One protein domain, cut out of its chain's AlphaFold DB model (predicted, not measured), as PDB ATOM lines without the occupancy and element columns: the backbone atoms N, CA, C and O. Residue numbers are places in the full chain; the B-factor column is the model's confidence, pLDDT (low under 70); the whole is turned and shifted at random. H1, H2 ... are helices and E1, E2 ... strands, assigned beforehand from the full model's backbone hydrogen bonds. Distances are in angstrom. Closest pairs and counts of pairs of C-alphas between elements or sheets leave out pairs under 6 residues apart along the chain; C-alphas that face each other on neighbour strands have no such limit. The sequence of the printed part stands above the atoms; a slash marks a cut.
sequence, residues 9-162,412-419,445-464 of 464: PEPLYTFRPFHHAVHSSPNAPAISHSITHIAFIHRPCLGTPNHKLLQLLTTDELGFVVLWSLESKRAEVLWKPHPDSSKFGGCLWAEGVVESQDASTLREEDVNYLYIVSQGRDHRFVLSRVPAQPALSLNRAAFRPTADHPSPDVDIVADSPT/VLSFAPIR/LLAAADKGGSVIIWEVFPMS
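Overview. This is residues 9 to 162, 412 to 419 and 445 to 464 of the 464 residues of an uncharacterized protein of Melampsora larici-populina (strain 98AG31 / pathotype 3-4-7) (UniProt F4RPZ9). Three twisted sheets of four strands each stand partly face to face like the blades of a fan, with the sheet E2 E3 E4 E5 in the middle. Their edge strands E10, E2 and E6 come together on one side, E2 between the other two, and long loops and two very short helices, H1 and H2, lie round the blades. The printed part has 182 residues, under half of them in named elements, in the order E1 H1 E2 E3 E4 E5 H2 E6 E7 E8 E9 E10 E11 E12. The sheets, E1 E12 E11 E10, E2 E3 E4 E5 and E6 E7 E8 E9, are all antiparallel and the class is mostly strand. The whole is compact, with a radius of gyration of the C-alphas of 16.4 A and spans of 55, 44 and 34 A.

Arrangement. E1, residues 13 to 15, is an edge strand beside E12, residues 455 to 459, with N 15 and O 455 2.8 A apart. E12 forms a hairpin with E11, residues 445 to 449 (N 456 to O 448, 2.8 A), and E11 neighbours E10, residues 412 to 415 (N 414 to O 447, 2.9 A). H1, residues 20 to 23, is on no sheet. E2, residues 35 to 44, E3, residues 52 to 60, E4, residues 65 to 69, and E5, residues 74 to 79, form a meander, each strand the antiparallel neighbour of the one before; N 43 and O 53, N 68 and O 56, and N 76 and O 67 are each 2.8 A apart. This sheet and the first are face to face, their best planes 20 degrees apart; the closest C-alphas of E2 and E10 are those of Ala 39 and Ser 414, 5.8 A. H2, residues 85 to 88, is only just not on the next sheet, with 4 pairs of C-alphas within 10 A. E6, residues 91 to 97, E7, residues 113 to 120, E8, residues 124 to 131, and E9, residues 155 to 161, form a second meander; N 97 and O 115, N 128 and O 116, and N 127 and O 158 are each 2.8 A apart. It is face to face with the E2 sheet, in a stack of sheets, three face to face in turn; the closest C-alphas of E2 and E6 are those of His 37 and Trp 93, 5.3 A. Both helices are too short for an O i to N i+4 pair; the one O i to N i+3 pair is within hydrogen-bond range in H2 and out of range in H1.

Along the chain. E1 begins at C-alpha 13, (43.877, -6.475, 17.799). E2 measures 25.3 A from first to last C-alpha, E3 25.5 A, E7 21.9 A, E8 22.3 A and E9 18.3 A. E12 ends at C-alpha 459, (49.621, -13.384, 19.702).

Size, cuts and confidence. The farthest C-alphas, of Asn 27 and Ser 104, are 56.1 A apart. Residues 163 to 411 and 420 to 444 are not printed, with gaps of 21.9 A and 11.9 A between C-alphas. The links H1 to E2, E6 to E7 and E8 to E9 are long. Mean pLDDT of the printed part is 77.6; 62 residues are under 70, among them 17 to 32, 99 to 111 and 134 to 150.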
ATOM      1  N   PRO A   9      49.675 -16.057  11.708       81.62
ATOM      2  CA  PRO A   9      48.664 -15.825  12.731       81.62
ATOM      3  C   PRO A   9      47.834 -14.591  12.372       81.62
ATOM      4  O   PRO A   9      48.371 -13.569  11.927       81.62
ATOM      5  N   GLU A  10      46.521 -14.687  12.564       85.38
ATOM      6  CA  GLU A  10      45.640 -13.543  12.369       85.38
ATOM      7  C   GLU A  10      45.901 -12.474  13.443       85.38
ATOM      8  O   GLU A  10      46.224 -12.808  14.588       85.38
ATOM      9  N   PRO A  11      45.787 -11.179  13.098       86.81
ATOM     10  CA  PRO A  11      45.825 -10.111  14.085       86.81
ATOM     11  C   PRO A  11      44.778 -10.298  15.186       86.81
ATOM     12  O   PRO A  11      43.590 -10.432  14.899       86.81
ATOM     13  N   LEU A  12      45.207 -10.226  16.445       86.12
ATOM     14  CA  LEU A  12      44.317 -10.277  17.605       86.12
ATOM     15  C   LEU A  12      43.626  -8.925  17.833       86.12
ATOM     16  O   LEU A  12      42.432  -8.862  18.137       86.12
ATOM     17  N   TYR A  13      44.381  -7.837  17.662       86.56
ATOM     18  CA  TYR A  13      43.877  -6.475  17.799       86.56
ATOM     19  C   TYR A  13      44.348  -5.598  16.639       86.56
ATOM     20  O   TYR A  13      45.434  -5.773  16.085       86.56
ATOM     21  N   THR A  14      43.520  -4.624  16.275       86.81
ATOM     22  CA  THR A  14      43.881  -3.551  15.348       86.81
ATOM     23  C   THR A  14      43.338  -2.246  15.904       86.81
ATOM     24  O   THR A  14      42.125  -2.058  15.980       86.81
ATOM     25  N   PHE A  15      44.242  -1.359  16.292       84.06
ATOM     26  CA  PHE A  15      43.938  -0.009  16.736       84.06
ATOM     27  C   PHE A  15      44.210   0.949  15.585       84.06
ATOM     28  O   PHE A  15      45.233   0.856  14.910       84.06
ATOM     29  N   ARG A  16      43.281   1.873  15.351       78.94
ATOM     30  CA  ARG A  16      43.467   2.976  14.409       78.94
ATOM     31  C   ARG A  16      43.495   4.263  15.219       78.94
ATOM     32  O   ARG A  16      42.585   4.435  16.035       78.94
ATOM     33  N   PRO A  17      44.482   5.154  15.049       65.06
ATOM     34  CA  PRO A  17      44.574   6.308  15.918       65.06
ATOM     35  C   PRO A  17      43.437   7.270  15.572       65.06
ATOM     36  O   PRO A  17      43.196   7.622  14.417       65.06
ATOM     37  N   PHE A  18      42.653   7.619  16.591       58.97
ATOM     38  CA  PHE A  18      41.383   8.322  16.413       58.97
ATOM     39  C   PHE A  18      41.568   9.786  15.983       58.97
ATOM     40  O   PHE A  18      40.692  10.328  15.313       58.97
ATOM     41  N   HIS A  19      42.704  10.413  16.311       58.25
ATOM     42  CA  HIS A  19      42.973  11.828  16.025       58.25
ATOM     43  C   HIS A  19      43.248  12.117  14.533       58.25
ATOM     44  O   HIS A  19      43.035  13.240  14.080       58.25
ATOM     45  N   HIS A  20      43.615  11.115  13.723       54.12
ATOM     46  CA  HIS A  20      43.797  11.302  12.273       54.12
ATOM     47  C   HIS A  20      42.506  11.684  11.558       54.12
ATOM     48  O   HIS A  20      42.522  12.458  10.608       54.12
ATOM     49  N   ALA A  21      41.376  11.154  12.029       49.00
ATOM     50  CA  ALA A  21      40.067  11.478  11.474       49.00
ATOM     51  C   ALA A  21      39.586  12.884  11.877       49.00
ATOM     52  O   ALA A  21      38.555  13.336  11.386       49.00
ATOM     53  N   VAL A  22      40.288  13.546  12.805       49.47
ATOM     54  CA  VAL A  22      39.889  14.828  13.403       49.47
ATOM     55  C   VAL A  22      40.595  16.008  12.722       49.47
ATOM     56  O   VAL A  22      39.988  17.066  12.580       49.47
ATOM     57  N   HIS A  23      41.826  15.823  12.228       49.16
ATOM     58  CA  HIS A  23      42.567  16.849  11.474       49.16
ATOM     59  C   HIS A  23      42.382  16.774   9.949       49.16
ATOM     60  O   HIS A  23      42.811  17.677   9.229       49.16
ATOM     61  N   SER A  24      41.720  15.737   9.429       45.88
ATOM     62  CA  SER A  24      41.407  15.635   8.004       45.88
ATOM     63  C   SER A  24      40.247  16.567   7.633       45.88
ATOM     64  O   SER A  24      39.085  16.265   7.912       45.88
ATOM     65  N   SER A  25      40.545  17.690   6.973       49.38
ATOM     66  CA  SER A  25      39.537  18.416   6.188       49.38
ATOM     67  C   SER A  25      38.940  17.457   5.147       49.38
ATOM     68  O   SER A  25      39.702  16.694   4.551       49.38
ATOM     69  N   PRO A  26      37.621  17.488   4.872       55.06
ATOM     70  CA  PRO A  26      36.991  16.599   3.889       55.06
ATOM     71  C   PRO A  26      37.588  16.716   2.474       55.06
ATOM     72  O   PRO A  26      37.408  15.808   1.669       55.06
ATOM     73  N   ASN A  27      38.329  17.796   2.194       52.81
ATOM     74  CA  ASN A  27      39.007  18.039   0.920       52.81
ATOM     75  C   ASN A  27      40.542  17.922   0.993       52.81
ATOM     76  O   ASN A  27      41.211  18.133  -0.017       52.81
ATOM     77  N   ALA A  28      41.120  17.628   2.162       52.50
ATOM     78  CA  ALA A  28      42.556  17.404   2.291       52.50
ATOM     79  C   ALA A  28      42.868  15.909   2.104       52.50
ATOM     80  O   ALA A  28      42.099  15.067   2.577       52.50
ATOM     81  N   PRO A  29      43.988  15.550   1.447       52.66
ATOM     82  CA  PRO A  29      44.442  14.164   1.435       52.66
ATOM     83  C   PRO A  29      44.560  13.675   2.882       52.66
ATOM     84  O   PRO A  29      45.012  14.424   3.746       52.66
ATOM     85  N   ALA A  30      44.134  12.440   3.156       54.41
ATOM     86  CA  ALA A  30      44.255  11.851   4.483       54.41
ATOM     87  C   ALA A  30      45.734  11.863   4.902       54.41
ATOM     88  O   ALA A  30      46.534  11.070   4.401       54.41
ATOM     89  N   ILE A  31      46.107  12.796   5.781       56.31
ATOM     90  CA  ILE A  31      47.467  12.875   6.302       56.31
ATOM     91  C   ILE A  31      47.598  11.739   7.310       56.31
ATOM     92  O   ILE A  31      47.019  11.740   8.395       56.31
ATOM     93  N   SER A  32      48.302  10.699   6.886       62.53
ATOM     94  CA  SER A  32      48.621   9.572   7.739       62.53
ATOM     95  C   SER A  32      49.834   9.915   8.591       62.53
ATOM     96  O   SER A  32      50.943   9.993   8.065       62.53
ATOM     97  N   HIS A  33      49.618  10.093   9.889       76.31
ATOM     98  CA  HIS A  33      50.674  10.256  10.882       76.31
ATOM     99  C   HIS A  33      51.328   8.923  11.253       76.31
ATOM    100  O   HIS A  33      50.673   7.916  11.526       76.31
ATOM    101  N   SER A  34      52.652   8.896  11.244       84.75
ATOM    102  CA  SER A  34      53.383   7.702  11.641       84.75
ATOM    103  C   SER A  34      53.422   7.555  13.164       84.75
ATOM    104  O   SER A  34      53.704   8.514  13.885       84.75
ATOM    105  N   ILE A  35      53.163   6.337  13.655       90.12
ATOM    106  CA  ILE A  35      53.483   5.977  15.041       90.12
ATOM    107  C   ILE A  35      55.004   5.896  15.163       90.12
ATOM    108  O   ILE A  35      55.669   5.194  14.396       90.12
ATOM    109  N   THR A  36      55.546   6.606  16.141       90.88
ATOM    110  CA  THR A  36      56.988   6.766  16.370       90.88
ATOM    111  C   THR A  36      57.518   5.851  17.468       90.88
ATOM    112  O   THR A  36      58.705   5.516  17.463       90.88
ATOM    113  N   HIS A  37      56.652   5.392  18.378       94.12
ATOM    114  CA  HIS A  37      56.996   4.435  19.426       94.12
ATOM    115  C   HIS A  37      55.778   3.656  19.926       94.12
ATOM    116  O   HIS A  37      54.645   4.138  19.886       94.12
ATOM    117  N   ILE A  38      56.037   2.435  20.397       95.25
ATOM    118  CA  ILE A  38      55.064   1.555  21.042       95.25
ATOM    119  C   ILE A  38      55.706   0.966  22.294       95.25
ATOM    120  O   ILE A  38      56.807   0.413  22.225       95.25
ATOM    121  N   ALA A  39      54.975   0.988  23.401       94.50
ATOM    122  CA  ALA A  39      55.338   0.280  24.617       94.50
ATOM    123  C   ALA A  39      54.133  -0.451  25.207       94.50
ATOM    124  O   ALA A  39      52.986  -0.030  25.050       94.50
ATOM    125  N   PHE A  40      54.400  -1.551  25.898       92.44
ATOM    126  CA  PHE A  40      53.423  -2.188  26.767       92.44
ATOM    127  C   PHE A  40      53.729  -1.785  28.196       92.44
ATOM    128  O   PHE A  40      54.846  -1.988  28.666       92.44
ATOM    129  N   ILE A  41      52.739  -1.234  28.886       89.94
ATOM    130  CA  ILE A  41      52.921  -0.747  30.249       89.94
ATOM    131  C   ILE A  41      51.917  -1.396  31.189       89.94
ATOM    132  O   ILE A  41      50.797  -1.748  30.806       89.94
ATOM    133  N   HIS A  42      52.336  -1.557  32.437       84.06
ATOM    134  CA  HIS A  42      51.472  -2.031  33.500       84.06
ATOM    135  C   HIS A  42      50.870  -0.859  34.256       84.06
ATOM    136  O   HIS A  42      51.588   0.019  34.726       84.06
ATOM    137  N   ARG A  43      49.554  -0.900  34.425       76.56
ATOM    138  CA  ARG A  43      48.802   0.070  35.205       76.56
ATOM    139  C   ARG A  43      48.349  -0.540  36.534       76.56
ATOM    140  O   ARG A  43      47.814  -1.655  36.511       76.56
ATOM    141  N   PRO A  44      48.540   0.153  37.670       69.25
ATOM    142  CA  PRO A  44      47.995  -0.277  38.956       69.25
ATOM    143  C   PRO A  44      46.463  -0.355  38.903       69.25
ATOM    144  O   PRO A  44      45.818   0.533  38.344       69.25
ATOM    145  N   CYS A  45      45.868  -1.405  39.475       63.19
ATOM    146  CA  CYS A  45      44.423  -1.479  39.665       63.19
ATOM    147  C   CYS A  45      44.055  -1.036  41.085       63.19
ATOM    148  O   CYS A  45      44.452  -1.657  42.073       63.19
ATOM    149  N   LEU A  46      43.261   0.033  41.194       61.31
ATOM    150  CA  LEU A  46      42.783   0.525  42.484       61.31
ATOM    151  C   LEU A  46      41.967  -0.557  43.213       61.31
ATOM    152  O   LEU A  46      41.168  -1.265  42.597       61.31
ATOM    153  N   GLY A  47      42.199  -0.716  44.518       58.09
ATOM    154  CA  GLY A  47      41.537  -1.731  45.351       58.09
ATOM    155  C   GLY A  47      42.070  -3.161  45.185       58.09
ATOM    156  O   GLY A  47      41.695  -4.044  45.949       58.09
ATOM    157  N   THR A  48      42.974  -3.398  44.230       62.31
ATOM    158  CA  THR A  48      43.651  -4.687  44.033       62.31
ATOM    159  C   THR A  48      45.128  -4.447  43.703       62.31
ATOM    160  O   THR A  48      45.543  -4.617  42.561       62.31
ATOM    161  N   PRO A  49      45.963  -4.071  44.692       58.22
ATOM    162  CA  PRO A  49      47.360  -3.669  44.462       58.22
ATOM    163  C   PRO A  49      48.217  -4.737  43.756       58.22
ATOM    164  O   PRO A  49      49.201  -4.412  43.095       58.22
ATOM    165  N   ASN A  50      47.809  -6.010  43.825       59.62
ATOM    166  CA  ASN A  50      48.470  -7.118  43.130       59.62
ATOM    167  C   ASN A  50      48.006  -7.312  41.674       59.62
ATOM    168  O   ASN A  50      48.668  -8.016  40.910       59.62
ATOM    169  N   HIS A  51      46.893  -6.702  41.262       63.88
ATOM    170  CA  HIS A  51      46.401  -6.768  39.891       63.88
ATOM    171  C   HIS A  51      46.916  -5.569  39.095       63.88
ATOM    172  O   HIS A  51      46.585  -4.415  39.354       63.88
ATOM    173  N   LYS A  52      47.735  -5.861  38.082       71.94
ATOM    174  CA  LYS A  52      48.212  -4.874  37.110       71.94
ATOM    175  C   LYS A  52      47.551  -5.117  35.760       71.94
ATOM    176  O   LYS A  52      47.682  -6.213  35.207       71.94
ATOM    177  N   LEU A  53      46.887  -4.099  35.221       79.75
ATOM    178  CA  LEU A  53      46.288  -4.140  33.888       79.75
ATOM    179  C   LEU A  53      47.357  -3.850  32.836       79.75
ATOM    180  O   LEU A  53      48.158  -2.931  32.995       79.75
ATOM    181  N   LEU A  54      47.391  -4.649  31.771       86.38
ATOM    182  CA  LEU A  54      48.293  -4.421  30.647       86.38
ATOM    183  C   LEU A  54      47.645  -3.433  29.672       86.38
ATOM    184  O   LEU A  54      46.568  -3.695  29.136       86.38
ATOM    185  N   GLN A  55      48.318  -2.314  29.432       90.00
ATOM    186  CA  GLN A  55      47.916  -1.301  28.464       90.00
ATOM    187  C   GLN A  55      48.957  -1.176  27.354       90.00
ATOM    188  O   GLN A  55      50.118  -1.559  27.507       90.00
ATOM    189  N   LEU A  56      48.523  -0.615  26.230       93.25
ATOM    190  CA  LEU A  56      49.394  -0.253  25.121       93.25
ATOM    191  C   LEU A  56      49.566   1.269  25.114       93.25
ATOM    192  O   LEU A  56      48.585   2.006  25.098       93.25
ATOM    193  N   LEU A  57      50.811   1.727  25.113       94.69
ATOM    194  CA  LEU A  57      51.214   3.120  24.967       94.69
ATOM    195  C   LEU A  57      51.715   3.336  23.539       94.69
ATOM    196  O   LEU A  57      52.516   2.546  23.037       94.69
ATOM    197  N   THR A  58      51.272   4.408  22.888       94.50
ATOM    198  CA  THR A  58      51.736   4.772  21.542       94.50
ATOM    199  C   THR A  58      52.029   6.257  21.450       94.50
ATOM    200  O   THR A  58      51.292   7.052  22.034       94.50
ATOM    201  N   THR A  59      53.025   6.627  20.653       93.06
ATOM    202  CA  THR A  59      53.347   8.027  20.343       93.06
ATOM    203  C   THR A  59      53.371   8.265  18.840       93.06
ATOM    204  O   THR A  59      53.560   7.316  18.077       93.06
ATOM    205  N   ASP A  60      53.224   9.514  18.405       90.00
ATOM    206  CA  ASP A  60      53.262   9.866  16.984       90.00
ATOM    207  C   ASP A  60      54.095  11.114  16.647       90.00
ATOM    208  O   ASP A  60      54.581  11.861  17.505       90.00
ATOM    209  N   GLU A  61      54.243  11.335  15.342       86.38
ATOM    210  CA  GLU A  61      54.940  12.477  14.741       86.38
ATOM    211  C   GLU A  61      54.272  13.847  14.976       86.38
ATOM    212  O   GLU A  61      54.871  14.868  14.643       86.38
ATOM    213  N   LEU A  62      53.065  13.900  15.548       84.94
ATOM    214  CA  LEU A  62      52.406  15.153  15.936       84.94
ATOM    215  C   LEU A  62      52.643  15.522  17.401       84.94
ATOM    216  O   LEU A  62      52.267  16.619  17.823       84.94
ATOM    217  N   GLY A  63      53.262  14.627  18.171       88.31
ATOM    218  CA  GLY A  63      53.539  14.856  19.582       88.31
ATOM    219  C   GLY A  63      52.482  14.302  20.516       88.31
ATOM    220  O   GLY A  63      52.560  14.595  21.708       88.31
ATOM    221  N   PHE A  64      51.509  13.537  20.016       89.62
ATOM    222  CA  PHE A  64      50.516  12.915  20.878       89.62
ATOM    223  C   PHE A  64      51.054  11.638  21.513       89.62
ATOM    224  O   PHE A  64      51.853  10.897  20.936       89.62
ATOM    225  N   VAL A  65      50.541  11.373  22.709       92.44
ATOM    226  CA  VAL A  65      50.706  10.124  23.436       92.44
ATOM    227  C   VAL A  65      49.321   9.576  23.752       92.44
ATOM    228  O   VAL A  65      48.455  10.295  24.253       92.44
ATOM    229  N   VAL A  66      49.101   8.301  23.428       91.44
ATOM    230  CA  VAL A  66      47.824   7.606  23.627       91.44
ATOM    231  C   VAL A  66      48.045   6.389  24.520       91.44
ATOM    232  O   VAL A  66      48.935   5.578  24.257       91.44
ATOM    233  N   LEU A  67      47.187   6.225  25.526       91.56
ATOM    234  CA  LEU A  67      47.027   4.979  26.272       91.56
ATOM    235  C   LEU A  67      45.792   4.234  25.784       91.56
ATOM    236  O   LEU A  67      44.680   4.766  25.791       91.56
ATOM    237  N   TRP A  68      45.988   2.981  25.401       90.62
ATOM    238  CA  TRP A  68      44.954   2.087  24.911       90.62
ATOM    239  C   TRP A  68      44.692   0.977  25.920       90.62
ATOM    240  O   TRP A  68      45.620   0.302  26.380       90.62
ATOM    241  N   SER A  69      43.417   0.723  26.194       87.88
ATOM    242  CA  SER A  69      43.012  -0.488  26.897       87.88
ATOM    243  C   SER A  69      42.875  -1.641  25.917       87.88
ATOM    244  O   SER A  69      42.129  -1.581  24.935       87.88
ATOM    245  N   LEU A  70      43.617  -2.712  26.200       87.44
ATOM    246  CA  LEU A  70      43.553  -3.961  25.443       87.44
ATOM    247  C   LEU A  70      42.227  -4.701  25.674       87.44
ATOM    248  O   LEU A  70      41.780  -5.446  24.804       87.44
ATOM    249  N   GLU A  71      41.587  -4.470  26.822       83.75
ATOM    250  CA  GLU A  71      40.297  -5.061  27.177       83.75
ATOM    251  C   GLU A  71      39.152  -4.391  26.414       83.75
ATOM    252  O   GLU A  71      38.422  -5.048  25.671       83.75
ATOM    253  N   SER A  72      39.024  -3.067  26.547       83.81
ATOM    254  CA  SER A  72      37.943  -2.315  25.899       83.81
ATOM    255  C   SER A  72      38.203  -2.069  24.411       83.81
ATOM    256  O   SER A  72      37.283  -1.697  23.678       83.81
ATOM    257  N   LYS A  73      39.446  -2.287  23.958       85.69
ATOM    258  CA  LYS A  73      39.941  -1.987  22.608       85.69
ATOM    259  C   LYS A  73      39.778  -0.508  22.237       85.69
ATOM    260  O   LYS A  73      39.538  -0.175  21.075       85.69
ATOM    261  N   ARG A  74      39.860   0.389  23.224       83.56
ATOM    262  CA  ARG A  74      39.640   1.835  23.063       83.56
ATOM    263  C   ARG A  74      40.797   2.642  23.638       83.56
ATOM    264  O   ARG A  74      41.501   2.183  24.534       83.56
ATOM    265  N   ALA A  75      40.966   3.852  23.105       85.50
ATOM    266  CA  ALA A  75      41.815   4.863  23.718       85.50
ATOM    267  C   ALA A  75      41.168   5.319  25.033       85.50
ATOM    268  O   ALA A  75      39.986   5.667  25.059       85.50
ATOM    269  N   GLU A  76      41.937   5.293  26.113       85.38
ATOM    270  CA  GLU A  76      41.499   5.732  27.438       85.38
ATOM    271  C   GLU A  76      42.012   7.127  27.760       85.38
ATOM    272  O   GLU A  76      41.266   7.931  28.304       85.38
ATOM    273  N   VAL A  77      43.256   7.422  27.380       87.81
ATOM    274  CA  VAL A  77      43.899   8.713  27.634       87.81
ATOM    275  C   VAL A  77      44.625   9.162  26.370       87.81
ATOM    276  O   VAL A  77      45.287   8.361  25.713       87.81
ATOM    277  N   LEU A  78      44.491  10.442  26.030       89.00
ATOM    278  CA  LEU A  78      45.206  11.126  24.955       89.00
ATOM    279  C   LEU A  78      45.639  12.514  25.424       89.00
ATOM    280  O   LEU A  78      44.803  13.315  25.842       89.00
ATOM    281  N   TRP A  79      46.921  12.822  25.289       90.62
ATOM    282  CA  TRP A  79      47.471  14.147  25.568       90.62
ATOM    283  C   TRP A  79      48.667  14.427  24.657       90.62
ATOM    284  O   TRP A  79      49.161  13.527  23.976       90.62
ATOM    285  N   LYS A  80      49.117  15.682  24.627       90.50
ATOM    286  CA  LYS A  80      50.235  16.130  23.795       90.50
ATOM    287  C   LYS A  80      51.335  16.732  24.675       90.50
ATOM    288  O   LYS A  80      51.325  17.935  24.919       90.50
ATOM    289  N   PRO A  81      52.275  15.922  25.195       91.50
ATOM    290  CA  PRO A  81      53.363  16.437  26.030       91.50
ATOM    291  C   PRO A  81      54.313  17.371  25.268       91.50
ATOM    292  O   PRO A  81      54.968  18.206  25.882       91.50
ATOM    293  N   HIS A  82      54.351  17.266  23.934       90.31
ATOM    294  CA  HIS A  82      55.233  18.046  23.067       90.31
ATOM    295  C   HIS A  82      54.416  18.899  22.074       90.31
ATOM    296  O   HIS A  82      54.288  18.526  20.902       90.31
ATOM    297  N   PRO A  83      53.817  20.030  22.497       81.75
ATOM    298  CA  PRO A  83      52.868  20.795  21.680       81.75
ATOM    299  C   PRO A  83      53.494  21.418  20.419       81.75
ATOM    300  O   PRO A  83      52.894  21.373  19.339       81.75
ATOM    301  N   ASP A  84      54.731  21.912  20.528       75.25
ATOM    302  CA  ASP A  84      55.474  22.551  19.430       75.25
ATOM    303  C   ASP A  84      56.060  21.556  18.424       75.25
ATOM    304  O   ASP A  84      56.545  21.932  17.352       75.25
ATOM    305  N   SER A  85      55.989  20.265  18.736       65.88
ATOM    306  CA  SER A  85      56.638  19.228  17.952       65.88
ATOM    307  C   SER A  85      56.026  19.032  16.566       65.88
ATOM    308  O   SER A  85      56.691  18.465  15.715       65.88
ATOM    309  N   SER A  86      54.847  19.579  16.250       64.44
ATOM    310  CA  SER A  86      54.359  19.618  14.856       64.44
ATOM    311  C   SER A  86      55.336  20.315  13.891       64.44
ATOM    312  O   SER A  86      55.370  19.985  12.708       64.44
ATOM    313  N   LYS A  87      56.174  21.234  14.396       70.38
ATOM    314  CA  LYS A  87      57.245  21.896  13.629       70.38
ATOM    315  C   LYS A  87      58.539  21.083  13.576       70.38
ATOM    316  O   LYS A  87      59.301  21.219  12.626       70.38
ATOM    317  N   PHE A  88      58.784  20.259  14.592       69.88
ATOM    318  CA  PHE A  88      60.052  19.550  14.788       69.88
ATOM    319  C   PHE A  88      59.944  18.035  14.557       69.88
ATOM    320  O   PHE A  88      60.955  17.350  14.531       69.88
ATOM    321  N   GLY A  89      58.738  17.508  14.322       70.56
ATOM    322  CA  GLY A  89      58.419  16.117  14.005       70.56
ATOM    323  C   GLY A  89      57.995  15.223  15.185       70.56
ATOM    324  O   GLY A  89      58.249  14.023  15.138       70.56
ATOM    325  N   GLY A  90      57.358  15.748  16.226       85.25
ATOM    326  CA  GLY A  90      56.567  14.925  17.152       85.25
ATOM    327  C   GLY A  90      57.248  14.406  18.412       85.25
ATOM    328  O   GLY A  90      58.337  14.832  18.802       85.25
ATOM    329  N   CYS A  91      56.576  13.442  19.042       91.38
ATOM    330  CA  CYS A  91      57.082  12.661  20.162       91.38
ATOM    331  C   CYS A  91      57.844  11.468  19.581       91.38
ATOM    332  O   CYS A  91      57.322  10.762  18.727       91.38
ATOM    333  N   LEU A  92      59.092  11.261  19.984       91.69
ATOM    334  CA  LEU A  92      59.953  10.191  19.468       91.69
ATOM    335  C   LEU A  92      59.792   8.879  20.225       91.69
ATOM    336  O   LEU A  92      59.941   7.804  19.645       91.69
ATOM    337  N   TRP A  93      59.578   8.984  21.532       95.00
ATOM    338  CA  TRP A  93      59.640   7.873  22.465       95.00
ATOM    339  C   TRP A  93      58.863   8.227  23.730       95.00
ATOM    340  O   TRP A  93      58.868   9.382  24.154       95.00
ATOM    341  N   ALA A  94      58.221   7.238  24.343       96.12
ATOM    342  CA  ALA A  94      57.636   7.371  25.668       96.12
ATOM    343  C   ALA A  94      57.579   6.016  26.368       96.12
ATOM    344  O   ALA A  94      57.353   4.996  25.724       96.12
ATOM    345  N   GLU A  95      57.731   6.005  27.684       94.81
ATOM    346  CA  GLU A  95      57.709   4.778  28.474       94.81
ATOM    347  C   GLU A  95      57.105   5.049  29.854       94.81
ATOM    348  O   GLU A  95      57.210   6.153  30.399       94.81
ATOM    349  N   GLY A  96      56.455   4.033  30.422       92.00
ATOM    350  CA  GLY A  96      55.971   4.091  31.796       92.00
ATOM    351  C   GLY A  96      57.140   4.036  32.775       92.00
ATOM    352  O   GLY A  96      58.008   3.168  32.674       92.00
ATOM    353  N   VAL A  97      57.147   4.938  33.749       88.25
ATOM    354  CA  VAL A  97      58.035   4.848  34.905       88.25
ATOM    355  C   VAL A  97      57.395   3.844  35.859       88.25
ATOM    356  O   VAL A  97      56.409   4.145  36.527       88.25
ATOM    357  N   VAL A  98      57.895   2.609  35.838       72.56
ATOM    358  CA  VAL A  98      57.418   1.551  36.735       72.56
ATOM    359  C   VAL A  98      57.927   1.844  38.141       72.56
ATOM    360  O   VAL A  98      59.108   2.122  38.322       72.56
ATOM    361  N   GLU A  99      57.025   1.803  39.115       63.31
ATOM    362  CA  GLU A  99      57.358   1.955  40.529       63.31
ATOM    363  C   GLU A  99      57.627   0.591  41.177       63.31
ATOM    364  O   GLU A  99      57.034  -0.431  40.796       63.31
ATOM    365  N   SER A 100      58.517   0.606  42.172       53.78
ATOM    366  CA  SER A 100      58.958  -0.563  42.931       53.78
ATOM    367  C   SER A 100      57.794  -1.404  43.453       53.78
ATOM    368  O   SER A 100      56.743  -0.900  43.847       53.78
ATOM    369  N   GLN A 101      57.998  -2.724  43.469       50.22
ATOM    370  CA  GLN A 101      56.999  -3.718  43.875       50.22
ATOM    371  C   GLN A 101      56.631  -3.661  45.366       50.22
ATOM    372  O   GLN A 101      55.629  -4.265  45.752       50.22
ATOM    373  N   ASP A 102      57.382  -2.927  46.191       52.75
ATOM    374  CA  ASP A 102      57.066  -2.741  47.607       52.75
ATOM    375  C   ASP A 102      55.971  -1.681  47.791       52.75
ATOM    376  O   ASP A 102      56.193  -0.569  48.281       52.75
ATOM    377  N   ALA A 103      54.745  -2.078  47.444       49.28
ATOM    378  CA  ALA A 103      53.518  -1.304  47.636       49.28
ATOM    379  C   ALA A 103      53.313  -0.838  49.092       49.28
ATOM    380  O   ALA A 103      52.581   0.114  49.333       49.28
ATOM    381  N   SER A 104      53.984  -1.468  50.064       51.41
ATOM    382  CA  SER A 104      53.978  -1.062  51.474       51.41
ATOM    383  C   SER A 104      54.695   0.262  51.756       51.41
ATOM    384  O   SER A 104      54.573   0.783  52.861       51.41
ATOM    385  N   THR A 105      55.475   0.784  50.803       54.06
ATOM    386  CA  THR A 105      56.238   2.039  50.955       54.06
ATOM    387  C   THR A 105      55.673   3.209  50.151       54.06
ATOM    388  O   THR A 105      56.093   4.347  50.360       54.06
ATOM    389  N   LEU A 106      54.709   2.946  49.265       57.53
ATOM    390  CA  LEU A 106      54.068   3.969  48.448       57.53
ATOM    391  C   LEU A 106      53.078   4.774  49.289       57.53
ATOM    392  O   LEU A 106      52.322   4.218  50.091       57.53
ATOM    393  N   ARG A 107      53.066   6.097  49.103       61.00
ATOM    394  CA  ARG A 107      52.000   6.936  49.659       61.00
ATOM    395  C   ARG A 107      50.699   6.600  48.938       61.00
ATOM    396  O   ARG A 107      50.709   6.293  47.751       61.00
ATOM    397  N   GLU A 108      49.571   6.702  49.635       61.28
ATOM    398  CA  GLU A 108      48.241   6.455  49.052       61.28
ATOM    399  C   GLU A 108      47.980   7.328  47.808       61.28
ATOM    400  O   GLU A 108      47.330   6.895  46.861       61.28
ATOM    401  N   GLU A 109      48.569   8.527  47.771       62.62
ATOM    402  CA  GLU A 109      48.538   9.440  46.624       62.62
ATOM    403  C   GLU A 109      49.277   8.895  45.389       62.62
ATOM    404  O   GLU A 109      48.800   9.107  44.277       62.62
ATOM    405  N   ASP A 110      50.374   8.151  45.562       64.12
ATOM    406  CA  ASP A 110      51.204   7.634  44.460       64.12
ATOM    407  C   ASP A 110      50.516   6.463  43.734       64.12
ATOM    408  O   ASP A 110      50.606   6.331  42.516       64.12
ATOM    409  N   VAL A 111      49.712   5.669  44.451       67.44
ATOM    410  CA  VAL A 111      48.957   4.528  43.885       67.44
ATOM    411  C   VAL A 111      47.893   4.979  42.871       67.44
ATOM    412  O   VAL A 111      47.433   4.192  42.038       67.44
ATOM    413  N   ASN A 112      47.503   6.254  42.922       77.75
ATOM    414  CA  ASN A 112      46.469   6.826  42.068       77.75
ATOM    415  C   ASN A 112      46.988   7.330  40.724       77.75
ATOM    416  O   ASN A 112      46.171   7.753  39.902       77.75
ATOM    417  N   TYR A 113      48.298   7.286  40.469       84.81
ATOM    418  CA  TYR A 113      48.871   7.813  39.239       84.81
ATOM    419  C   TYR A 113      49.828   6.835  38.562       84.81
ATOM    420  O   TYR A 113      50.395   5.921  39.147       84.81
ATOM    421  N   LEU A 114      49.982   7.049  37.266       88.12
ATOM    422  CA  LEU A 114      50.979   6.456  36.406       88.12
ATOM    423  C   LEU A 114      51.857   7.593  35.892       88.12
ATOM    424  O   LEU A 114      51.362   8.551  35.294       88.12
ATOM    425  N   TYR A 115      53.161   7.465  36.081       92.19
ATOM    426  CA  TYR A 115      54.124   8.399  35.522       92.19
ATOM    427  C   TYR A 115      54.607   7.901  34.164       92.19
ATOM    428  O   TYR A 115      55.000   6.745  34.011       92.19
ATOM    429  N   ILE A 116      54.580   8.774  33.163       95.06
ATOM    430  CA  ILE A 116      55.054   8.489  31.808       95.06
ATOM    431  C   ILE A 116      56.091   9.530  31.455       95.06
ATOM    432  O   ILE A 116      55.814  10.728  31.494       95.06
ATOM    433  N   VAL A 117      57.284   9.077  31.093       96.88
ATOM    434  CA  VAL A 117      58.303   9.955  30.533       96.88
ATOM    435  C   VAL A 117      58.266   9.860  29.018       96.88
ATOM    436  O   VAL A 117      58.116   8.777  28.458       96.88
ATOM    437  N   SER A 118      58.388  11.002  28.357       96.56
ATOM    438  CA  SER A 118      58.391  11.117  26.902       96.56
ATOM    439  C   SER A 118      59.551  11.980  26.430       96.56
ATOM    440  O   SER A 118      60.012  12.860  27.154       96.56
ATOM    441  N   GLN A 119      60.051  11.681  25.237       95.88
ATOM    442  CA  GLN A 119      61.097  12.413  24.535       95.88
ATOM    443  C   GLN A 119      60.496  12.985  23.255       95.88
ATOM    444  O   GLN A 119      59.940  12.240  22.443       95.88
ATOM    445  N   GLY A 120      60.638  14.288  23.042       93.44
ATOM    446  CA  GLY A 120      60.134  14.968  21.854       93.44
ATOM    447  C   GLY A 120      61.253  15.482  20.967       93.44
ATOM    448  O   GLY A 120      62.347  15.787  21.438       93.44
ATOM    449  N   ARG A 121      60.966  15.643  19.669       91.25
ATOM    450  CA  ARG A 121      61.866  16.345  18.734       91.25
ATOM    451  C   ARG A 121      62.013  17.842  19.041       91.25
ATOM    452  O   ARG A 121      62.789  18.535  18.402       91.25
ATOM    453  N   ASP A 122      61.281  18.336  20.033       91.25
ATOM    454  CA  ASP A 122      61.441  19.656  20.639       91.25
ATOM    455  C   ASP A 122      62.641  19.738  21.604       91.25
ATOM    456  O   ASP A 122      62.789  20.744  22.294       91.25
ATOM    457  N   HIS A 123      63.509  18.716  21.643       92.56
ATOM    458  CA  HIS A 123      64.701  18.663  22.498       92.56
ATOM    459  C   HIS A 123      64.377  18.644  23.997       92.56
ATOM    460  O   HIS A 123      65.134  19.170  24.817       92.56
ATOM    461  N   ARG A 124      63.258  18.013  24.378       93.50
ATOM    462  CA  ARG A 124      62.847  17.906  25.783       93.50
ATOM    463  C   ARG A 124      62.469  16.485  26.168       93.50
ATOM    464  O   ARG A 124      61.867  15.740  25.395       93.50
ATOM    465  N   PHE A 125      62.796  16.145  27.406       96.50
ATOM    466  CA  PHE A 125      62.069  15.141  28.157       96.50
ATOM    467  C   PHE A 125      60.907  15.798  28.887       96.50
ATOM    468  O   PHE A 125      61.074  16.877  29.453       96.50
ATOM    469  N   VAL A 126      59.761  15.126  28.910       96.56
ATOM    470  CA  VAL A 126      58.562  15.552  29.633       96.56
ATOM    471  C   VAL A 126      58.070  14.391  30.489       96.56
ATOM    472  O   VAL A 126      57.871  13.287  29.981       96.56
ATOM    473  N   LEU A 127      57.875  14.644  31.784       96.75
ATOM    474  CA  LEU A 127      57.255  13.724  32.734       96.75
ATOM    475  C   LEU A 127      55.778  14.090  32.888       96.75
ATOM    476  O   LEU A 127      55.439  15.152  33.414       96.75
ATOM    477  N   SER A 128      54.904  13.202  32.432       95.25
ATOM    478  CA  SER A 128      53.456  13.312  32.578       95.25
ATOM    479  C   SER A 128      52.966  12.439  33.730       95.25
ATOM    480  O   SER A 128      53.365  11.281  33.849       95.25
ATOM    481  N   ARG A 129      52.076  12.985  34.557       92.19
ATOM    482  CA  ARG A 129      51.335  12.275  35.596       92.19
ATOM    483  C   ARG A 129      49.928  12.000  35.077       92.19
ATOM    484  O   ARG A 129      49.174  12.927  34.797       92.19
ATOM    485  N   VAL A 130      49.598  10.723  34.923       90.19
ATOM    486  CA  VAL A 130      48.329  10.244  34.364       90.19
ATOM    487  C   VAL A 130      47.533   9.529  35.454       90.19
ATOM    488  O   VAL A 130      48.110   8.708  36.159       90.19
ATOM    489  N   PRO A 131      46.223   9.761  35.611       85.69
ATOM    490  CA  PRO A 131      45.424   9.051  36.601       85.69
ATOM    491  C   PRO A 131      45.406   7.542  36.344       85.69
ATOM    492  O   PRO A 131      45.138   7.077  35.233       85.69
ATOM    493  N   ALA A 132      45.613   6.757  37.398       78.56
ATOM    494  CA  ALA A 132      45.493   5.304  37.383       78.56
ATOM    495  C   ALA A 132      44.040   4.841  37.211       78.56
ATOM    496  O   ALA A 132      43.811   3.653  37.003       78.56
ATOM    497  N   GLN A 133      43.052   5.736  37.265       76.75
ATOM    498  CA  GLN A 133      41.677   5.526  36.809       76.75
ATOM    499  C   GLN A 133      41.175   6.786  36.096       76.75
ATOM    500  O   GLN A 133      40.660   7.681  36.759       76.75
ATOM    501  N   PRO A 134      41.324   6.894  34.759       68.56
ATOM    502  CA  PRO A 134      40.751   8.014  34.037       68.56
ATOM    503  C   PRO A 134      39.227   7.918  34.137       68.56
ATOM    504  O   PRO A 134      38.644   6.858  33.899       68.56
ATOM    505  N   ALA A 135      38.589   9.028  34.514       59.97
ATOM    506  CA  ALA A 135      37.171   9.072  34.871       59.97
ATOM    507  C   ALA A 135      36.232   8.692  33.709       59.97
ATOM    508  O   ALA A 135      35.081   8.318  33.935       59.97
ATOM    509  N   LEU A 136      36.705   8.776  32.459       59.59
ATOM    510  CA  LEU A 136      35.933   8.486  31.255       59.59
ATOM    511  C   LEU A 136      36.828   7.857  30.180       59.59
ATOM    512  O   LEU A 136      37.859   8.417  29.821       59.59
ATOM    513  N   SER A 137      36.391   6.744  29.578       60.66
ATOM    514  CA  SER A 137      36.937   6.338  28.277       60.66
ATOM    515  C   SER A 137      36.606   7.441  27.274       60.66
ATOM    516  O   SER A 137      35.419   7.741  27.092       60.66
ATOM    517  N   LEU A 138      37.615   8.041  26.640       63.91
ATOM    518  CA  LEU A 138      37.423   9.139  25.695       63.91
ATOM    519  C   LEU A 138      36.403   8.741  24.618       63.91
ATOM    520  O   LEU A 138      36.651   7.896  23.755       63.91
ATOM    521  N   ASN A 139      35.214   9.340  24.678       60.41
ATOM    522  CA  ASN A 139      34.233   9.208  23.613       60.41
ATOM    523  C   ASN A 139      34.635  10.133  22.452       60.41
ATOM    524  O   ASN A 139      35.372  11.101  22.624       60.41
ATOM    525  N   ARG A 140      34.144   9.857  21.238       56.88
ATOM    526  CA  ARG A 140      34.491  10.644  20.036       56.88
ATOM    527  C   ARG A 140      34.218  12.152  20.200       56.88
ATOM    528  O   ARG A 140      34.853  12.952  19.528       56.88
ATOM    529  N   ALA A 141      33.295  12.525  21.090       52.94
ATOM    530  CA  ALA A 141      32.940  13.910  21.391       52.94
ATOM    531  C   ALA A 141      33.939  14.629  22.319       52.94
ATOM    532  O   ALA A 141      33.998  15.855  22.267       52.94
ATOM    533  N   ALA A 142      34.723  13.903  23.127       54.41
ATOM    534  CA  ALA A 142      35.784  14.456  23.972       54.41
ATOM    535  C   ALA A 142      37.029  14.872  23.164       54.41
ATOM    536  O   ALA A 142      37.764  15.764  23.569       54.41
ATOM    537  N   PHE A 143      37.221  14.309  21.966       55.72
ATOM    538  CA  PHE A 143      38.283  14.690  21.025       55.72
ATOM    539  C   PHE A 143      37.932  15.951  20.219       55.72
ATOM    540  O   PHE A 143      38.062  15.965  18.991       55.72
ATOM    541  N   ARG A 144      37.438  17.014  20.870       53.06
ATOM    542  CA  ARG A 144      37.214  18.273  20.147       53.06
ATOM    543  C   ARG A 144      38.570  18.816  19.651       53.06
ATOM    544  O   ARG A 144      39.468  18.978  20.472       53.06
ATOM    545  N   PRO A 145      38.713  19.135  18.347       44.31
ATOM    546  CA  PRO A 145      39.982  19.486  17.688       44.31
ATOM    547  C   PRO A 145      40.716  20.734  18.206       44.31
ATOM    548  O   PRO A 145      41.726  21.122  17.629       44.31
ATOM    549  N   THR A 146      40.189  21.423  19.218       48.12
ATOM    550  CA  THR A 146      40.673  22.739  19.654       48.12
ATOM    551  C   THR A 146      41.566  22.695  20.891       48.12
ATOM    552  O   THR A 146      42.059  23.744  21.288       48.12
ATOM    553  N   ALA A 147      41.757  21.534  21.524       56.12
ATOM    554  CA  ALA A 147      42.593  21.414  22.715       56.12
ATOM    555  C   ALA A 147      43.840  20.573  22.419       56.12
ATOM    556  O   ALA A 147      43.725  19.409  22.039       56.12
ATOM    557  N   ASP A 148      45.029  21.134  22.669       59.00
ATOM    558  CA  ASP A 148      46.291  20.377  22.698       59.00
ATOM    559  C   ASP A 148      46.274  19.264  23.776       59.00
ATOM    560  O   ASP A 148      47.049  18.314  23.711       59.00
ATOM    561  N   HIS A 149      45.326  19.310  24.721       61.75
ATOM    562  CA  HIS A 149      45.149  18.325  25.791       61.75
ATOM    563  C   HIS A 149      43.697  17.818  25.847       61.75
ATOM    564  O   HIS A 149      42.890  18.335  26.617       61.75
ATOM    565  N   PRO A 150      43.323  16.822  25.019       62.97
ATOM    566  CA  PRO A 150      41.957  16.296  25.007       62.97
ATOM    567  C   PRO A 150      41.598  15.501  26.272       62.97
ATOM    568  O   PRO A 150      40.414  15.344  26.566       62.97
ATOM    569  N   SER A 151      42.589  15.029  27.038       72.50
ATOM    570  CA  SER A 151      42.385  14.508  28.397       72.50
ATOM    571  C   SER A 151      42.780  15.587  29.410       72.50
ATOM    572  O   SER A 151      43.976  15.856  29.529       72.50
ATOM    573  N   PRO A 152      41.822  16.210  30.121       65.62
ATOM    574  CA  PRO A 152      42.115  17.294  31.059       65.62
ATOM    575  C   PRO A 152      42.845  16.816  32.320       65.62
ATOM    576  O   PRO A 152      43.482  17.622  32.983       65.62
ATOM    577  N   ASP A 153      42.783  15.519  32.629       80.56
ATOM    578  CA  ASP A 153      43.293  14.968  33.887       80.56
ATOM    579  C   ASP A 153      44.784  14.576  33.828       80.56
ATOM    580  O   ASP A 153      45.274  13.904  34.731       80.56
ATOM    581  N   VAL A 154      45.505  14.924  32.753       88.44
ATOM    582  CA  VAL A 154      46.942  14.637  32.616       88.44
ATOM    583  C   VAL A 154      47.760  15.884  32.915       88.44
ATOM    584  O   VAL A 154      47.710  16.855  32.162       88.44
ATOM    585  N   ASP A 155      48.594  15.808  33.950       90.69
ATOM    586  CA  ASP A 155      49.480  16.901  34.342       90.69
ATOM    587  C   ASP A 155      50.890  16.694  33.789       90.69
ATOM    588  O   ASP A 155      51.464  15.608  33.893       90.69
ATOM    589  N   ILE A 156      51.504  17.755  33.265       92.50
ATOM    590  CA  ILE A 156      52.954  17.789  33.055       92.50
ATOM    591  C   ILE A 156      53.593  18.249  34.364       92.50
ATOM    592  O   ILE A 156      53.388  19.383  34.788       92.50
ATOM    593  N   VAL A 157      54.351  17.362  35.010       94.62
ATOM    594  CA  VAL A 157      54.892  17.597  36.361       94.62
ATOM    595  C   VAL A 157      56.381  17.930  36.366       94.62
ATOM    596  O   VAL A 157      56.866  18.514  37.328       94.62
ATOM    597  N   ALA A 158      57.112  17.572  35.308       95.81
ATOM    598  CA  ALA A 158      58.514  17.940  35.140       95.81
ATOM    599  C   ALA A 158      58.923  17.924  33.668       95.81
ATOM    600  O   ALA A 158      58.335  17.213  32.851       95.81
ATOM    601  N   ASP A 159      59.995  18.641  33.353       95.75
ATOM    602  CA  ASP A 159      60.662  18.566  32.063       95.75
ATOM    603  C   ASP A 159      62.179  18.762  32.204       95.75
ATOM    604  O   ASP A 159      62.686  19.151  33.258       95.75
ATOM    605  N   SER A 160      62.927  18.405  31.161       96.00
ATOM    606  CA  SER A 160      64.380  18.594  31.114       96.00
ATOM    607  C   SER A 160      64.868  18.716  29.670       96.00
ATOM    608  O   SER A 160      64.363  17.989  28.812       96.00
ATOM    609  N   PRO A 161      65.839  19.591  29.357       93.88
ATOM    610  CA  PRO A 161      66.411  19.664  28.016       93.88
ATOM    611  C   PRO A 161      67.218  18.398  27.682       93.88
ATOM    612  O   PRO A 161      67.935  17.861  28.527       93.88
ATOM    613  N   THR A 162      67.134  17.947  26.433       91.75
ATOM    614  CA  THR A 162      67.845  16.774  25.898       91.75
ATOM    615  C   THR A 162      68.240  16.996  24.438       91.75
ATOM    616  O   THR A 162      67.794  17.954  23.812       91.75
ATOM    617  N   VAL A 412      57.713   0.494  14.007       91.69
ATOM    618  CA  VAL A 412      58.084   0.261  15.399       91.69
ATOM    619  C   VAL A 412      57.402  -0.983  15.900       91.69
ATOM    620  O   VAL A 412      56.326  -1.339  15.413       91.69
ATOM    621  N   LEU A 413      58.047  -1.653  16.845       94.88
ATOM    622  CA  LEU A 413      57.523  -2.879  17.420       94.88
ATOM    623  C   LEU A 413      57.785  -2.940  18.922       94.88
ATOM    624  O   LEU A 413      58.697  -2.293  19.433       94.88
ATOM    625  N   SER A 414      56.976  -3.723  19.627       94.44
ATOM    626  CA  SER A 414      57.116  -3.947  21.064       94.44
ATOM    627  C   SER A 414      56.565  -5.312  21.454       94.44
ATOM    628  O   SER A 414      55.552  -5.748  20.905       94.44
ATOM    629  N   PHE A 415      57.225  -5.985  22.393       93.06
ATOM    630  CA  PHE A 415      56.701  -7.198  23.017       93.06
ATOM    631  C   PHE A 415      55.979  -6.839  24.310       93.06
ATOM    632  O   PHE A 415      56.466  -6.008  25.076       93.06
ATOM    633  N   ALA A 416      54.857  -7.500  24.584       89.88
ATOM    634  CA  ALA A 416      54.298  -7.468  25.927       89.88
ATOM    635  C   ALA A 416      55.226  -8.221  26.897       89.88
ATOM    636  O   ALA A 416      55.793  -9.254  26.517       89.88
ATOM    637  N   PRO A 417      55.378  -7.735  28.140       84.88
ATOM    638  CA  PRO A 417      56.123  -8.447  29.167       84.88
ATOM    639  C   PRO A 417      55.453  -9.792  29.473       84.88
ATOM    640  O   PRO A 417      54.238  -9.868  29.652       84.88
ATOM    641  N   ILE A 418      56.254 -10.856  29.550       80.56
ATOM    642  CA  ILE A 418      55.803 -12.167  30.025       80.56
ATOM    643  C   ILE A 418      55.853 -12.156  31.555       80.56
ATOM    644  O   ILE A 418      56.890 -11.837  32.134       80.56
ATOM    645  N   ARG A 419      54.751 -12.522  32.222       68.12
ATOM    646  CA  ARG A 419      54.759 -12.743  33.676       68.12
ATOM    647  C   ARG A 419      55.561 -14.007  34.002       68.12
ATOM    648  O   ARG A 419      55.233 -15.090  33.515       68.12
ATOM    649  N   LEU A 445      52.425 -11.284  23.408       89.62
ATOM    650  CA  LEU A 445      51.934 -10.325  22.420       89.62
ATOM    651  C   LEU A 445      53.097  -9.607  21.741       89.62
ATOM    652  O   LEU A 445      54.079  -9.239  22.385       89.62
ATOM    653  N   LEU A 446      52.945  -9.360  20.445       92.38
ATOM    654  CA  LEU A 446      53.811  -8.496  19.653       92.38
ATOM    655  C   LEU A 446      52.937  -7.432  19.004       92.38
ATOM    656  O   LEU A 446      52.031  -7.763  18.242       92.38
ATOM    657  N   ALA A 447      53.206  -6.170  19.311       93.44
ATOM    658  CA  ALA A 447      52.593  -5.029  18.653       93.44
ATOM    659  C   ALA A 447      53.552  -4.464  17.608       93.44
ATOM    660  O   ALA A 447      54.761  -4.407  17.839       93.44
ATOM    661  N   ALA A 448      53.013  -4.011  16.482       93.38
ATOM    662  CA  ALA A 448      53.744  -3.195  15.529       93.38
ATOM    663  C   ALA A 448      52.826  -2.160  14.888       93.38
ATOM    664  O   ALA A 448      51.625  -2.397  14.742       93.38
ATOM    665  N   ALA A 449      53.398  -1.034  14.479       90.69
ATOM    666  CA  ALA A 449      52.676  -0.009  13.744       90.69
ATOM    667  C   ALA A 449      53.197   0.148  12.324       90.69
ATOM    668  O   ALA A 449      54.399   0.033  12.065       90.69
ATOM    669  N   ASP A 450      52.273   0.458  11.420       79.38
ATOM    670  CA  ASP A 450      52.601   0.971  10.099       79.38
ATOM    671  C   ASP A 450      52.661   2.511  10.075       79.38
ATOM    672  O   ASP A 450      52.285   3.206  11.020       79.38
ATOM    673  N   LYS A 451      53.125   3.066   8.949       71.94
ATOM    674  CA  LYS A 451      53.073   4.515   8.679       71.94
ATOM    675  C   LYS A 451      51.631   5.037   8.552       71.94
ATOM    676  O   LYS A 451      51.406   6.237   8.654       71.94
ATOM    677  N   GLY A 452      50.677   4.128   8.326       73.81
ATOM    678  CA  GLY A 452      49.227   4.343   8.323       73.81
ATOM    679  C   GLY A 452      48.663   4.799   9.676       73.81
ATOM    680  O   GLY A 452      47.468   5.071   9.787       73.81
ATOM    681  N   GLY A 453      49.499   4.790  10.718       78.69
ATOM    682  CA  GLY A 453      49.098   4.990  12.100       78.69
ATOM    683  C   GLY A 453      48.512   3.721  12.729       78.69
ATOM    684  O   GLY A 453      48.329   3.656  13.939       78.69
ATOM    685  N   SER A 454      48.201   2.686  11.944       85.94
ATOM    686  CA  SER A 454      47.501   1.513  12.460       85.94
ATOM    687  C   SER A 454      48.445   0.667  13.303       85.94
ATOM    688  O   SER A 454      49.495   0.234  12.831       85.94
ATOM    689  N   VAL A 455      48.037   0.386  14.539       90.88
ATOM    690  CA  VAL A 455      48.750  -0.528  15.430       90.88
ATOM    691  C   VAL A 455      48.080  -1.884  15.379       90.88
ATOM    692  O   VAL A 455      46.884  -2.019  15.637       90.88
ATOM    693  N   ILE A 456      48.857  -2.902  15.046       92.38
ATOM    694  CA  ILE A 456      48.395  -4.274  14.924       92.38
ATOM    695  C   ILE A 456      49.096  -5.101  15.994       92.38
ATOM    696  O   ILE A 456      50.303  -4.973  16.194       92.38
ATOM    697  N   ILE A 457      48.330  -5.933  16.697       92.50
ATOM    698  CA  ILE A 457      48.852  -6.831  17.725       92.50
ATOM    699  C   ILE A 457      48.571  -8.267  17.318       92.50
ATOM    700  O   ILE A 457      47.437  -8.612  16.980       92.50
ATOM    701  N   TRP A 458      49.593  -9.105  17.416       92.19
ATOM    702  CA  TRP A 458      49.492 -10.548  17.254       92.19
ATOM    703  C   TRP A 458      49.787 -11.242  18.569       92.19
ATOM    704  O   TRP A 458      50.611 -10.786  19.362       92.19
ATOM    705  N   GLU A 459      49.154 -12.390  18.753       89.00
ATOM    706  CA  GLU A 459      49.621 -13.384  19.702       89.00
ATOM    707  C   GLU A 459      50.690 -14.232  19.009       89.00
ATOM    708  O   GLU A 459      50.424 -14.969  18.059       89.00
ATOM    709  N   VAL A 460      51.933 -14.066  19.443       83.06
ATOM    710  CA  VAL A 460      53.090 -14.795  18.933       83.06
ATOM    711  C   VAL A 460      53.420 -15.885  19.938       83.06
ATOM    712  O   VAL A 460      54.049 -15.625  20.955       83.06
ATOM    713  N   PHE A 461      52.911 -17.087  19.647       72.44
ATOM    714  CA  PHE A 461      52.999 -18.321  20.439       72.44
ATOM    715  C   PHE A 461      54.284 -18.493  21.275       72.44
ATOM    716  O   PHE A 461      55.365 -18.024  20.891       72.44
ATOM    717  N   PRO A 462      54.239 -19.312  22.346       54.03
ATOM    718  CA  PRO A 462      55.443 -20.026  22.737       54.03
ATOM    719  C   PRO A 462      55.880 -20.888  21.544       54.03
ATOM    720  O   PRO A 462      55.173 -21.797  21.114       54.03
ATOM    721  N   MET A 463      57.032 -20.560  20.966       45.19
ATOM    722  CA  MET A 463      57.756 -21.491  20.112       45.19
ATOM    723  C   MET A 463      58.305 -22.560  21.052       45.19
ATOM    724  O   MET A 463      59.234 -22.282  21.805       45.19
ATOM    725  N   SER A 464      57.606 -23.696  21.093       40.84
ATOM    726  CA  SER A 464      57.988 -24.909  21.823       40.84
ATOM    727  C   SER A 464      59.397 -25.359  21.487       40.84
ATOM    728  O   SER A 464      59.702 -25.341  20.268       40.84
TER     729      SER A 464